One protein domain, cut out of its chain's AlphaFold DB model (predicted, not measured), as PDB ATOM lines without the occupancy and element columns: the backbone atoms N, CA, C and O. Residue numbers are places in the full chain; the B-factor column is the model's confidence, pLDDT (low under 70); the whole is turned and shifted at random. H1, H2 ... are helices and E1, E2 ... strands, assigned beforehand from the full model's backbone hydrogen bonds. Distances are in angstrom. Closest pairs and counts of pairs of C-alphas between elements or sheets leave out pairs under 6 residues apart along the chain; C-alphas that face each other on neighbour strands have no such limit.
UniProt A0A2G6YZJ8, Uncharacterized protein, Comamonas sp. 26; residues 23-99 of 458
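What this domain is: This is residues 23 to 99 of the 458 residues of an uncharacterized protein of Comamonas sp. 26 (UniProt A0A2G6YZJ8). A long, strongly twisted sheet of four strands curls like part of a barrel round one short helix, H1. The 12-residue strand E4 runs along most of its length, with E3 and then E2 beside one half of E4 and E1 beside the other half. The small strand E5 and both ends of the printed part lie together at one end of the rod, and the turn between E3 and E4 lies at the other. The 77 printed residues hold one named helix and five named strands, in the order E1, H1, E2, E3, E4, E5; the sheet's order is E1, E4, E3, E2, antiparallel throughout, and the class is mostly strand. The whole is loose, with a radius of gyration of the C-alphas of 14.8 A and spans of 50 by 23 by 18 A.

How they stand to each other: E1, residues 26 to 31, is an edge strand, antiparallel to the inner strand E4, residues 76 to 87, at 151 degrees; N 28 and O 85 are 2.8 A apart, within hydrogen-bond range. H1, residues 43 to 49, is on the sheet, which curls round it. The closest C-alphas of H1 and E1 are those of Ala 46 and Tyr 30, 5.6 A apart. In H1 every O i to N i+4 pair is within hydrogen-bond range. E2, residues 57 to 62, is the other edge strand and forms a hairpin with E3, residues 65 to 70, at 152 degrees; N 58 and O 69 are 2.8 A apart. The closest C-alphas of H1 and E3 are those of Cys 47 and Cys 66, 5.1 A apart. E3 and E4 form a second hairpin, with N 66 and O 80 2.8 A apart. E2, E3 and E4 make a meander, each strand the antiparallel neighbour of the one before. The pairing of E4 is staggered: residues 76 to 81 pair with E3, residues 82 to 87 with E1. E5, residues 92 to 95, pairs with no named strand, but its residues 94 to 95 pair antiparallel with residues 98 to 99. E5 is apart from H1 and from E1, E2 and E3.

Where its parts are: E1 begins at C-alpha 26, (-8.083, -41.920, 1.950), and is 16.8 A long from first to last C-alpha. H1 measures 10.1 A, E2 15.6 A and E3 16.1 A. E4 runs 31.6 A, from C-alpha 76 at (6.750, -52.313, -23.196) to C-alpha 87 at (-12.341, -40.078, -1.213). E5 measures 9.4 A.

The domain as a whole: The C-alphas of Ala 72 and Ser 96, the two farthest apart, are 50.2 A from each other, while those of Val 23 and Cys 99, the first and last printed residues, are 5.0 A apart. The printed part has no cut. The link from E1 to H1, 11 residues, is long. The mean pLDDT of the printed part is 88.3; residues 35 to 38 and 51 to 53 are under 70.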
ATOM      1  N   VAL A  23     -13.295 -39.166  10.205       87.00
ATOM      2  CA  VAL A  23     -12.324 -40.070   9.590       87.00
ATOM      3  C   VAL A  23     -11.507 -39.300   8.544       87.00
ATOM      4  O   VAL A  23     -12.083 -38.510   7.780       87.00
ATOM      5  N   PRO A  24     -10.178 -39.491   8.460       87.12
ATOM      6  CA  PRO A  24      -9.383 -38.894   7.393       87.12
ATOM      7  C   PRO A  24      -9.805 -39.428   6.013       87.12
ATOM      8  O   PRO A  24     -10.162 -40.598   5.852       87.12
ATOM      9  N   MET A  25      -9.742 -38.568   4.993       89.25
ATOM     10  CA  MET A  25      -9.897 -38.996   3.599       89.25
ATOM     11  C   MET A  25      -8.755 -39.935   3.210       89.25
ATOM     12  O   MET A  25      -7.595 -39.674   3.522       89.25
ATOM     13  N   ASN A  26      -9.078 -40.991   2.466       89.06
ATOM     14  CA  ASN A  26      -8.083 -41.920   1.950       89.06
ATOM     15  C   ASN A  26      -7.774 -41.586   0.491       89.06
ATOM     16  O   ASN A  26      -8.679 -41.421  -0.334       89.06
ATOM     17  N   THR A  27      -6.487 -41.515   0.157       92.81
ATOM     18  CA  THR A  27      -6.049 -41.452  -1.237       92.81
ATOM     19  C   THR A  27      -6.359 -42.782  -1.911       92.81
ATOM     20  O   THR A  27      -5.992 -43.846  -1.417       92.81
ATOM     21  N   ARG A  28      -7.052 -42.724  -3.045       92.19
ATOM     22  CA  ARG A  28      -7.362 -43.876  -3.885       92.19
ATOM     23  C   ARG A  28      -6.766 -43.688  -5.256       92.19
ATOM     24  O   ARG A  28      -6.601 -42.561  -5.718       92.19
ATOM     25  N   TYR A  29      -6.449 -44.810  -5.882       93.25
ATOM     26  CA  TYR A  29      -5.786 -44.852  -7.173       93.25
ATOM     27  C   TYR A  29      -6.681 -45.519  -8.208       93.25
ATOM     28  O   TYR A  29      -7.360 -46.498  -7.900       93.25
ATOM     29  N   TYR A  30      -6.639 -45.009  -9.432       92.44
ATOM     30  CA  TYR A  30      -7.305 -45.592 -10.594       92.44
ATOM     31  C   TYR A  30      -6.423 -45.438 -11.838       92.44
ATOM     32  O   TYR A  30      -5.475 -44.646 -11.860       92.44
ATOM     33  N   LEU A  31      -6.706 -46.227 -12.871       91.19
ATOM     34  CA  LEU A  31      -5.977 -46.191 -14.137       91.19
ATOM     35  C   LEU A  31      -6.669 -45.243 -15.117       91.19
ATOM     36  O   LEU A  31      -7.781 -45.505 -15.571       91.19
ATOM     37  N   GLY A  32      -5.993 -44.154 -15.479       88.31
ATOM     38  CA  GLY A  32      -6.476 -43.221 -16.491       88.31
ATOM     39  C   GLY A  32      -6.602 -43.908 -17.853       88.31
ATOM     40  O   GLY A  32      -5.614 -44.409 -18.388       88.31
ATOM     41  N   GLY A  33      -7.815 -43.915 -18.411       81.12
ATOM     42  CA  GLY A  33      -8.120 -44.508 -19.718       81.12
ATOM     43  C   GLY A  33      -8.709 -45.925 -19.682       81.12
ATOM     44  O   GLY A  33      -9.052 -46.447 -20.741       81.12
ATOM     45  N   ALA A  34      -8.866 -46.545 -18.506       76.12
ATOM     46  CA  ALA A  34      -9.651 -47.773 -18.358       76.12
ATOM     47  C   ALA A  34     -11.141 -47.428 -18.158       76.12
ATOM     48  O   ALA A  34     -11.472 -46.537 -17.387       76.12
ATOM     49  N   ALA A  35     -12.042 -48.112 -18.874       53.03
ATOM     50  CA  ALA A  35     -13.470 -47.762 -18.965       53.03
ATOM     51  C   ALA A  35     -14.336 -48.193 -17.761       53.03
ATOM     52  O   ALA A  35     -15.557 -48.055 -17.798       53.03
ATOM     53  N   SER A  36     -13.736 -48.728 -16.703       59.19
ATOM     54  CA  SER A  36     -14.422 -49.030 -15.450       59.19
ATOM     55  C   SER A  36     -13.612 -48.432 -14.308       59.19
ATOM     56  O   SER A  36     -12.385 -48.499 -14.349       59.19
ATOM     57  N   ASP A  37     -14.297 -47.852 -13.319       64.56
ATOM     58  CA  ASP A  37     -13.719 -47.151 -12.160       64.56
ATOM     59  C   ASP A  37     -13.680 -48.029 -10.889       64.56
ATOM     60  O   ASP A  37     -14.469 -47.834  -9.959       64.56
ATOM     61  N   PRO A  38     -12.791 -49.026 -10.784       69.56
ATOM     62  CA  PRO A  38     -12.448 -49.599  -9.502       69.56
ATOM     63  C   PRO A  38     -11.393 -48.732  -8.797       69.56
ATOM     64  O   PRO A  38     -10.378 -48.336  -9.372       69.56
ATOM     65  N   ASN A  39     -11.659 -48.438  -7.524       85.81
ATOM     66  CA  ASN A  39     -10.850 -47.563  -6.679       85.81
ATOM     67  C   ASN A  39      -9.936 -48.387  -5.772       85.81
ATOM     68  O   ASN A  39     -10.407 -49.069  -4.860       85.81
ATOM     69  N   TYR A  40      -8.625 -48.285  -5.971       90.81
ATOM     70  CA  TYR A  40      -7.640 -49.123  -5.283       90.81
ATOM     71  C   TYR A  40      -6.965 -48.414  -4.117       90.81
ATOM     72  O   TYR A  40      -6.860 -47.186  -4.104       90.81
ATOM     73  N   ALA A  41      -6.517 -49.184  -3.120       90.00
ATOM     74  CA  ALA A  41      -5.821 -48.645  -1.953       90.00
ATOM     75  C   ALA A  41      -4.357 -48.294  -2.265       90.00
ATOM     76  O   ALA A  41      -3.774 -47.445  -1.595       90.00
ATOM     77  N   SER A  42      -3.768 -48.897  -3.305       93.50
ATOM     78  CA  SER A  42      -2.399 -48.606  -3.740       93.50
ATOM     79  C   SER A  42      -2.257 -48.506  -5.263       93.50
ATOM     80  O   SER A  42      -3.056 -49.050  -6.028       93.50
ATOM     81  N   GLN A  43      -1.187 -47.849  -5.720       93.94
ATOM     82  CA  GLN A  43      -0.832 -47.792  -7.144       93.94
ATOM     83  C   GLN A  43      -0.567 -49.187  -7.736       93.94
ATOM     84  O   GLN A  43      -0.867 -49.432  -8.904       93.94
ATOM     85  N   SER A  44      -0.014 -50.113  -6.943       93.06
ATOM     86  CA  SER A  44       0.278 -51.478  -7.397       93.06
ATOM     87  C   SER A  44      -1.000 -52.283  -7.621       93.06
ATOM     88  O   SER A  44      -1.128 -52.933  -8.655       93.06
ATOM     89  N   GLU A  45      -1.971 -52.182  -6.711       91.56
ATOM     90  CA  GLU A  45      -3.298 -52.787  -6.885       91.56
ATOM     91  C   GLU A  45      -4.007 -52.240  -8.122       91.56
ATOM     92  O   GLU A  45      -4.497 -53.022  -8.937       91.56
ATOM     93  N   ALA A  46      -3.975 -50.913  -8.314       91.81
ATOM     94  CA  ALA A  46      -4.521 -50.293  -9.516       91.81
ATOM     95  C   ALA A  46      -3.880 -50.870 -10.774       91.81
ATOM     96  O   ALA A  46      -4.588 -51.348 -11.655       91.81
ATOM     97  N   CYS A  47      -2.550 -50.923 -10.821       91.88
ATOM     98  CA  CYS A  47      -1.814 -51.480 -11.950       91.88
ATOM     99  C   CYS A  47      -2.131 -52.965 -12.202       91.88
ATOM    100  O   CYS A  47      -2.252 -53.389 -13.350       91.88
ATOM    101  N   ASN A  48      -2.309 -53.758 -11.144       89.56
ATOM    102  CA  ASN A  48      -2.575 -55.194 -11.249       89.56
ATOM    103  C   ASN A  48      -3.995 -55.540 -11.690       89.56
ATOM    104  O   ASN A  48      -4.226 -56.650 -12.168       89.56
ATOM    105  N   SER A  49      -4.929 -54.610 -11.533       87.19
ATOM    106  CA  SER A  49      -6.336 -54.850 -11.812       87.19
ATOM    107  C   SER A  49      -6.738 -54.868 -13.282       87.19
ATOM    108  O   SER A  49      -7.796 -55.394 -13.628       87.19
ATOM    109  N   TRP A  50      -5.927 -54.271 -14.150       80.50
ATOM    110  CA  TRP A  50      -6.283 -54.125 -15.549       80.50
ATOM    111  C   TRP A  50      -5.946 -55.396 -16.330       80.50
ATOM    112  O   TRP A  50      -4.784 -55.811 -16.394       80.50
ATOM    113  N   ALA A  51      -7.009 -55.956 -16.927       64.75
ATOM    114  CA  ALA A  51      -7.081 -57.169 -17.746       64.75
ATOM    115  C   ALA A  51      -6.703 -58.489 -17.023       64.75
ATOM    116  O   ALA A  51      -5.889 -58.494 -16.092       64.75
ATOM    117  N   PRO A  52      -7.288 -59.641 -17.432       57.56
ATOM    118  CA  PRO A  52      -6.914 -60.940 -16.879       57.56
ATOM    119  C   PRO A  52      -5.412 -61.132 -17.062       57.56
ATOM    120  O   PRO A  52      -4.859 -60.714 -18.078       57.56
ATOM    121  N   ALA A  53      -4.751 -61.722 -16.067       62.78
ATOM    122  CA  ALA A  53      -3.331 -62.037 -16.112       62.78
ATOM    123  C   ALA A  53      -3.041 -62.968 -17.302       62.78
ATOM    124  O   ALA A  53      -3.010 -64.187 -17.162       62.78
ATOM    125  N   ALA A  54      -2.876 -62.397 -18.494       71.81
ATOM    126  CA  ALA A  54      -2.442 -63.124 -19.662       71.81
ATOM    127  C   ALA A  54      -1.034 -63.623 -19.343       71.81
ATOM    128  O   ALA A  54      -0.122 -62.832 -19.076       71.81
ATOM    129  N   SER A  55      -0.880 -64.944 -19.305       80.38
ATOM    130  CA  SER A  55       0.410 -65.594 -19.106       80.38
ATOM    131  C   SER A  55       1.414 -65.003 -20.096       80.38
ATOM    132  O   SER A  55       1.195 -65.067 -21.305       80.38
ATOM    133  N   GLY A  56       2.488 -64.394 -19.588       89.44
ATOM    134  CA  GLY A  56       3.515 -63.763 -20.419       89.44
ATOM    135  C   GLY A  56       3.632 -62.246 -20.293       89.44
ATOM    136  O   GLY A  56       4.500 -61.682 -20.953       89.44
ATOM    137  N   TYR A  57       2.877 -61.575 -19.419       91.81
ATOM    138  CA  TYR A  57       3.067 -60.148 -19.125       91.81
ATOM    139  C   TYR A  57       3.407 -59.897 -17.651       91.81
ATOM    140  O   TYR A  57       2.841 -60.513 -16.752       91.81
ATOM    141  N   SER A  58       4.323 -58.960 -17.418       92.38
ATOM    142  CA  SER A  58       4.676 -58.421 -16.107       92.38
ATOM    143  C   SER A  58       4.179 -56.982 -15.993       92.38
ATOM    144  O   SER A  58       4.079 -56.258 -16.987       92.38
ATOM    145  N   ARG A  59       3.836 -56.573 -14.773       91.56
ATOM    146  CA  ARG A  59       3.274 -55.255 -14.471       91.56
ATOM    147  C   ARG A  59       4.131 -54.599 -13.408       91.56
ATOM    148  O   ARG A  59       4.403 -55.202 -12.374       91.56
ATOM    149  N   THR A  60       4.573 -53.377 -13.669       94.06
ATOM    150  CA  THR A  60       5.414 -52.617 -12.738       94.06
ATOM    151  C   THR A  60       4.946 -51.175 -12.677       94.06
ATOM    152  O   THR A  60       4.573 -50.593 -13.693       94.06
ATOM    153  N   VAL A  61       4.949 -50.596 -11.479       96.12
ATOM    154  CA  VAL A  61       4.659 -49.174 -11.294       96.12
ATOM    155  C   VAL A  61       5.965 -48.400 -11.431       96.12
ATOM    156  O   VAL A  61       6.899 -48.631 -10.667       96.12
ATOM    157  N   VAL A  62       6.036 -47.484 -12.395       96.00
ATOM    158  CA  VAL A  62       7.205 -46.630 -12.641       96.00
ATOM    159  C   VAL A  62       6.736 -45.184 -12.709       96.00
ATOM    160  O   VAL A  62       5.975 -44.818 -13.602       96.00
ATOM    161  N   SER A  63       7.166 -44.360 -11.751       95.38
ATOM    162  CA  SER A  63       6.880 -42.915 -11.715       95.38
ATOM    163  C   SER A  63       5.390 -42.563 -11.877       95.38
ATOM    164  O   SER A  63       5.034 -41.693 -12.668       95.38
ATOM    165  N   GLY A  64       4.504 -43.269 -11.161       94.56
ATOM    166  CA  GLY A  64       3.052 -43.045 -11.232       94.56
ATOM    167  C   GLY A  64       2.388 -43.573 -12.509       94.56
ATOM    168  O   GLY A  64       1.258 -43.201 -12.815       94.56
ATOM    169  N   ARG A  65       3.068 -44.436 -13.271       94.69
ATOM    170  CA  ARG A  65       2.514 -45.114 -14.449       94.69
ATOM    171  C   ARG A  65       2.540 -46.620 -14.237       94.69
ATOM    172  O   ARG A  65       3.511 -47.156 -13.708       94.69
ATOM    173  N   CYS A  66       1.486 -47.303 -14.658       94.00
ATOM    174  CA  CYS A  66       1.467 -48.753 -14.755       94.00
ATOM    175  C   CYS A  66       2.071 -49.149 -16.098       94.00
ATOM    176  O   CYS A  66       1.485 -48.860 -17.140       94.00
ATOM    177  N   VAL A  67       3.245 -49.774 -16.068       94.19
ATOM    178  CA  VAL A  67       3.965 -50.237 -17.254       94.19
ATOM    179  C   VAL A  67       3.781 -51.743 -17.377       94.19
ATOM    180  O   VAL A  67       4.123 -52.498 -16.461       94.19
ATOM    181  N   ILE A  68       3.254 -52.172 -18.520       92.38
ATOM    182  CA  ILE A  68       3.009 -53.575 -18.843       92.38
ATOM    183  C   ILE A  68       4.068 -54.017 -19.837       92.38
ATOM    184  O   ILE A  68       4.156 -53.486 -20.944       92.38
ATOM    185  N   LYS A  69       4.868 -55.005 -19.445       93.88
ATOM    186  CA  LYS A  69       5.965 -55.522 -20.259       93.88
ATOM    187  C   LYS A  69       5.761 -56.986 -20.568       93.88
ATOM    188  O   LYS A  69       5.376 -57.760 -19.692       93.88
ATOM    189  N   ARG A  70       6.060 -57.394 -21.795       93.56
ATOM    190  CA  ARG A  70       6.099 -58.811 -22.147       93.56
ATOM    191  C   ARG A  70       7.271 -59.474 -21.418       93.56
ATOM    192  O   ARG A  70       8.388 -58.978 -21.425       93.56
ATOM    193  N   THR A  71       7.005 -60.597 -20.767       93.19
ATOM    194  CA  THR A  71       7.966 -61.303 -19.903       93.19
ATOM    195  C   THR A  71       9.103 -61.923 -20.717       93.19
ATOM    196  O   THR A  71      10.212 -62.041 -20.214       93.19
ATOM    197  N   ALA A  72       8.847 -62.287 -21.980       95.06
ATOM    198  CA  ALA A  72       9.828 -62.935 -22.850       95.06
ATOM    199  C   ALA A  72      11.017 -62.031 -23.224       95.06
ATOM    200  O   ALA A  72      12.136 -62.515 -23.343       95.06
ATOM    201  N   ASP A  73      10.778 -60.735 -23.429       96.06
ATOM    202  CA  ASP A  73      11.758 -59.810 -24.015       96.06
ATOM    203  C   ASP A  73      11.753 -58.411 -23.385       96.06
ATOM    204  O   ASP A  73      12.442 -57.512 -23.861       96.06
ATOM    205  N   ASN A  74      10.987 -58.211 -22.310       94.31
ATOM    206  CA  ASN A  74      10.864 -56.945 -21.589       94.31
ATOM    207  C   ASN A  74      10.319 -55.780 -22.446       94.31
ATOM    208  O   ASN A  74      10.448 -54.618 -22.054       94.31
ATOM    209  N   TYR A  75       9.703 -56.072 -23.600       94.81
ATOM    210  CA  TYR A  75       9.107 -55.063 -24.474       94.81
ATOM    211  C   TYR A  75       7.896 -54.414 -23.795       94.81
ATOM    212  O   TYR A  75       6.992 -55.117 -23.331       94.81
ATOM    213  N   GLU A  76       7.875 -53.081 -23.734       94.44
ATOM    214  CA  GLU A  76       6.750 -52.313 -23.196       94.44
ATOM    215  C   GLU A  76       5.561 -52.403 -24.151       94.44
ATOM    216  O   GLU A  76       5.559 -51.831 -25.236       94.44
ATOM    217  N   TYR A  77       4.547 -53.152 -23.733       92.19
ATOM    218  CA  TYR A  77       3.336 -53.369 -24.510       92.19
ATOM    219  C   TYR A  77       2.349 -52.210 -24.351       92.19
ATOM    220  O   TYR A  77       1.715 -51.794 -25.316       92.19
ATOM    221  N   ALA A  78       2.212 -51.698 -23.126       91.62
ATOM    222  CA  ALA A  78       1.318 -50.595 -22.808       91.62
ATOM    223  C   ALA A  78       1.789 -49.850 -21.554       91.62
ATOM    224  O   ALA A  78       2.375 -50.452 -20.647       91.62
ATOM    225  N   ASN A  79       1.462 -48.559 -21.475       92.81
ATOM    226  CA  ASN A  79       1.561 -47.785 -20.245       92.81
ATOM    227  C   ASN A  79       0.279 -46.996 -19.984       92.81
ATOM    228  O   ASN A  79      -0.343 -46.463 -20.901       92.81
ATOM    229  N   PHE A  80      -0.082 -46.905 -18.709       92.75
ATOM    230  CA  PHE A  80      -1.258 -46.181 -18.242       92.75
ATOM    231  C   PHE A  80      -0.865 -45.233 -17.121       92.75
ATOM    232  O   PHE A  80      -0.094 -45.600 -16.233       92.75
ATOM    233  N   SER A  81      -1.407 -44.018 -17.134       94.56
ATOM    234  CA  SER A  81      -1.245 -43.093 -16.013       94.56
ATOM    235  C   SER A  81      -2.049 -43.594 -14.817       94.56
ATOM    236  O   SER A  81      -3.226 -43.919 -14.959       94.56
ATOM    237  N   ILE A  82      -1.431 -43.642 -13.641       94.31
ATOM    238  CA  ILE A  82      -2.132 -43.914 -12.388       94.31
ATOM    239  C   ILE A  82      -2.497 -42.563 -11.791       94.31
ATOM    240  O   ILE A  82      -1.630 -41.772 -11.421       94.31
ATOM    241  N   LEU A  83      -3.791 -42.290 -11.735       93.88
ATOM    242  CA  LEU A  83      -4.329 -41.062 -11.175       93.88
ATOM    243  C   LEU A  83      -4.744 -41.323  -9.728       93.88
ATOM    244  O   LEU A  83      -5.108 -42.443  -9.364       93.88
ATOM    245  N   SER A  84      -4.649 -40.292  -8.891       93.19
ATOM    246  CA  SER A  84      -5.047 -40.364  -7.488       93.19
ATOM    247  C   SER A  84      -6.103 -39.326  -7.168       93.19
ATOM    248  O   SER A  84      -6.009 -38.190  -7.631       93.19
ATOM    249  N   PHE A  85      -7.043 -39.681  -6.307       91.25
ATOM    250  CA  PHE A  85      -8.019 -38.752  -5.758       91.25
ATOM    251  C   PHE A  85      -8.275 -39.072  -4.287       91.25
ATOM    252  O   PHE A  85      -8.026 -40.183  -3.817       91.25
ATOM    253  N   THR A  86      -8.733 -38.082  -3.532       92.19
ATOM    254  CA  THR A  86      -9.137 -38.260  -2.137       92.19
ATOM    255  C   THR A  86     -10.617 -38.587  -2.088       92.19
ATOM    256  O   THR A  86     -11.439 -37.791  -2.539       92.19
ATOM    257  N   GLN A  87     -10.958 -39.739  -1.516       91.81
ATOM    258  CA  GLN A  87     -12.341 -40.078  -1.213       91.81
ATOM    259  C   GLN A  87     -12.489 -40.532   0.225       91.81
ATOM    260  O   GLN A  87     -11.559 -41.040   0.860       91.81
ATOM    261  N   CYS A  88     -13.701 -40.370   0.723       92.19
ATOM    262  CA  CYS A  88     -14.059 -40.914   2.007       92.19
ATOM    263  C   CYS A  88     -14.044 -42.449   1.983       92.19
ATOM    264  O   CYS A  88     -14.306 -43.054   0.936       92.19
ATOM    265  N   PRO A  89     -13.664 -43.103   3.097       89.75
ATOM    266  CA  PRO A  89     -13.755 -44.552   3.200       89.75
ATOM    267  C   PRO A  89     -15.197 -45.030   2.972       89.75
ATOM    268  O   PRO A  89     -16.154 -44.256   3.024       89.75
ATOM    269  N   ALA A  90     -15.363 -46.328   2.715       87.31
ATOM    270  CA  ALA A  90     -16.695 -46.907   2.585       87.31
ATOM    271  C   ALA A  90     -17.556 -46.569   3.817       87.31
ATOM    272  O   ALA A  90     -17.044 -46.481   4.934       87.31
ATOM    273  N   ASN A  91     -18.858 -46.378   3.595       90.00
ATOM    274  CA  ASN A  91     -19.837 -46.027   4.631       90.00
ATOM    275  C   ASN A  91     -19.606 -44.664   5.305       90.00
ATOM    276  O   ASN A  91     -19.944 -44.477   6.475       90.00
ATOM    277  N   SER A  92     -19.052 -43.702   4.569       92.31
ATOM    278  CA  SER A  92     -18.914 -42.320   5.027       92.31
ATOM    279  C   SER A  92     -19.183 -41.310   3.918       92.31
ATOM    280  O   SER A  92     -19.122 -41.642   2.733       92.31
ATOM    281  N   ILE A  93     -19.490 -40.077   4.313       92.38
ATOM    282  CA  ILE A  93     -19.788 -38.959   3.421       92.38
ATOM    283  C   ILE A  93     -18.821 -37.799   3.669       92.38
ATOM    284  O   ILE A  93     -18.524 -37.444   4.812       92.38
ATOM    285  N   ALA A  94     -18.327 -37.193   2.588       93.06
ATOM    286  CA  ALA A  94     -17.467 -36.018   2.665       93.06
ATOM    287  C   ALA A  94     -18.288 -34.797   3.094       93.06
ATOM    288  O   ALA A  94     -19.218 -34.393   2.399       93.06
ATOM    289  N   THR A  95     -17.938 -34.189   4.224       91.62
ATOM    290  CA  THR A  95     -18.516 -32.924   4.692       91.62
ATOM    291  C   THR A  95     -17.371 -31.970   5.015       91.62
ATOM    292  O   THR A  95     -16.598 -32.221   5.932       91.62
ATOM    293  N   SER A  96     -17.224 -30.885   4.251       87.88
ATOM    294  CA  SER A  96     -16.221 -29.833   4.510       87.88
ATOM    295  C   SER A  96     -14.762 -30.319   4.617       87.88
ATOM    296  O   SER A  96     -13.989 -29.790   5.409       87.88
ATOM    297  N   GLY A  97     -14.368 -31.324   3.826       85.56
ATOM    298  CA  GLY A  97     -12.988 -31.837   3.804       85.56
ATOM    299  C   GLY A  97     -12.670 -32.913   4.851       85.56
ATOM    300  O   GLY A  97     -11.557 -33.432   4.855       85.56
ATOM    301  N   VAL A  98     -13.641 -33.305   5.679       90.56
ATOM    302  CA  VAL A  98     -13.564 -34.475   6.570       90.56
ATOM    303  C   VAL A  98     -14.624 -35.508   6.194       90.56
ATOM    304  O   VAL A  98     -15.624 -35.177   5.552       90.56
ATOM    305  N   CYS A  99     -14.406 -36.770   6.561       93.94
ATOM    306  CA  CYS A  99     -15.365 -37.842   6.313       93.94
ATOM    307  C   CYS A  99     -16.160 -38.143   7.575       93.94
ATOM    308  O   CYS A  99     -15.594 -38.528   8.594       93.94
TER     309      CYS A  99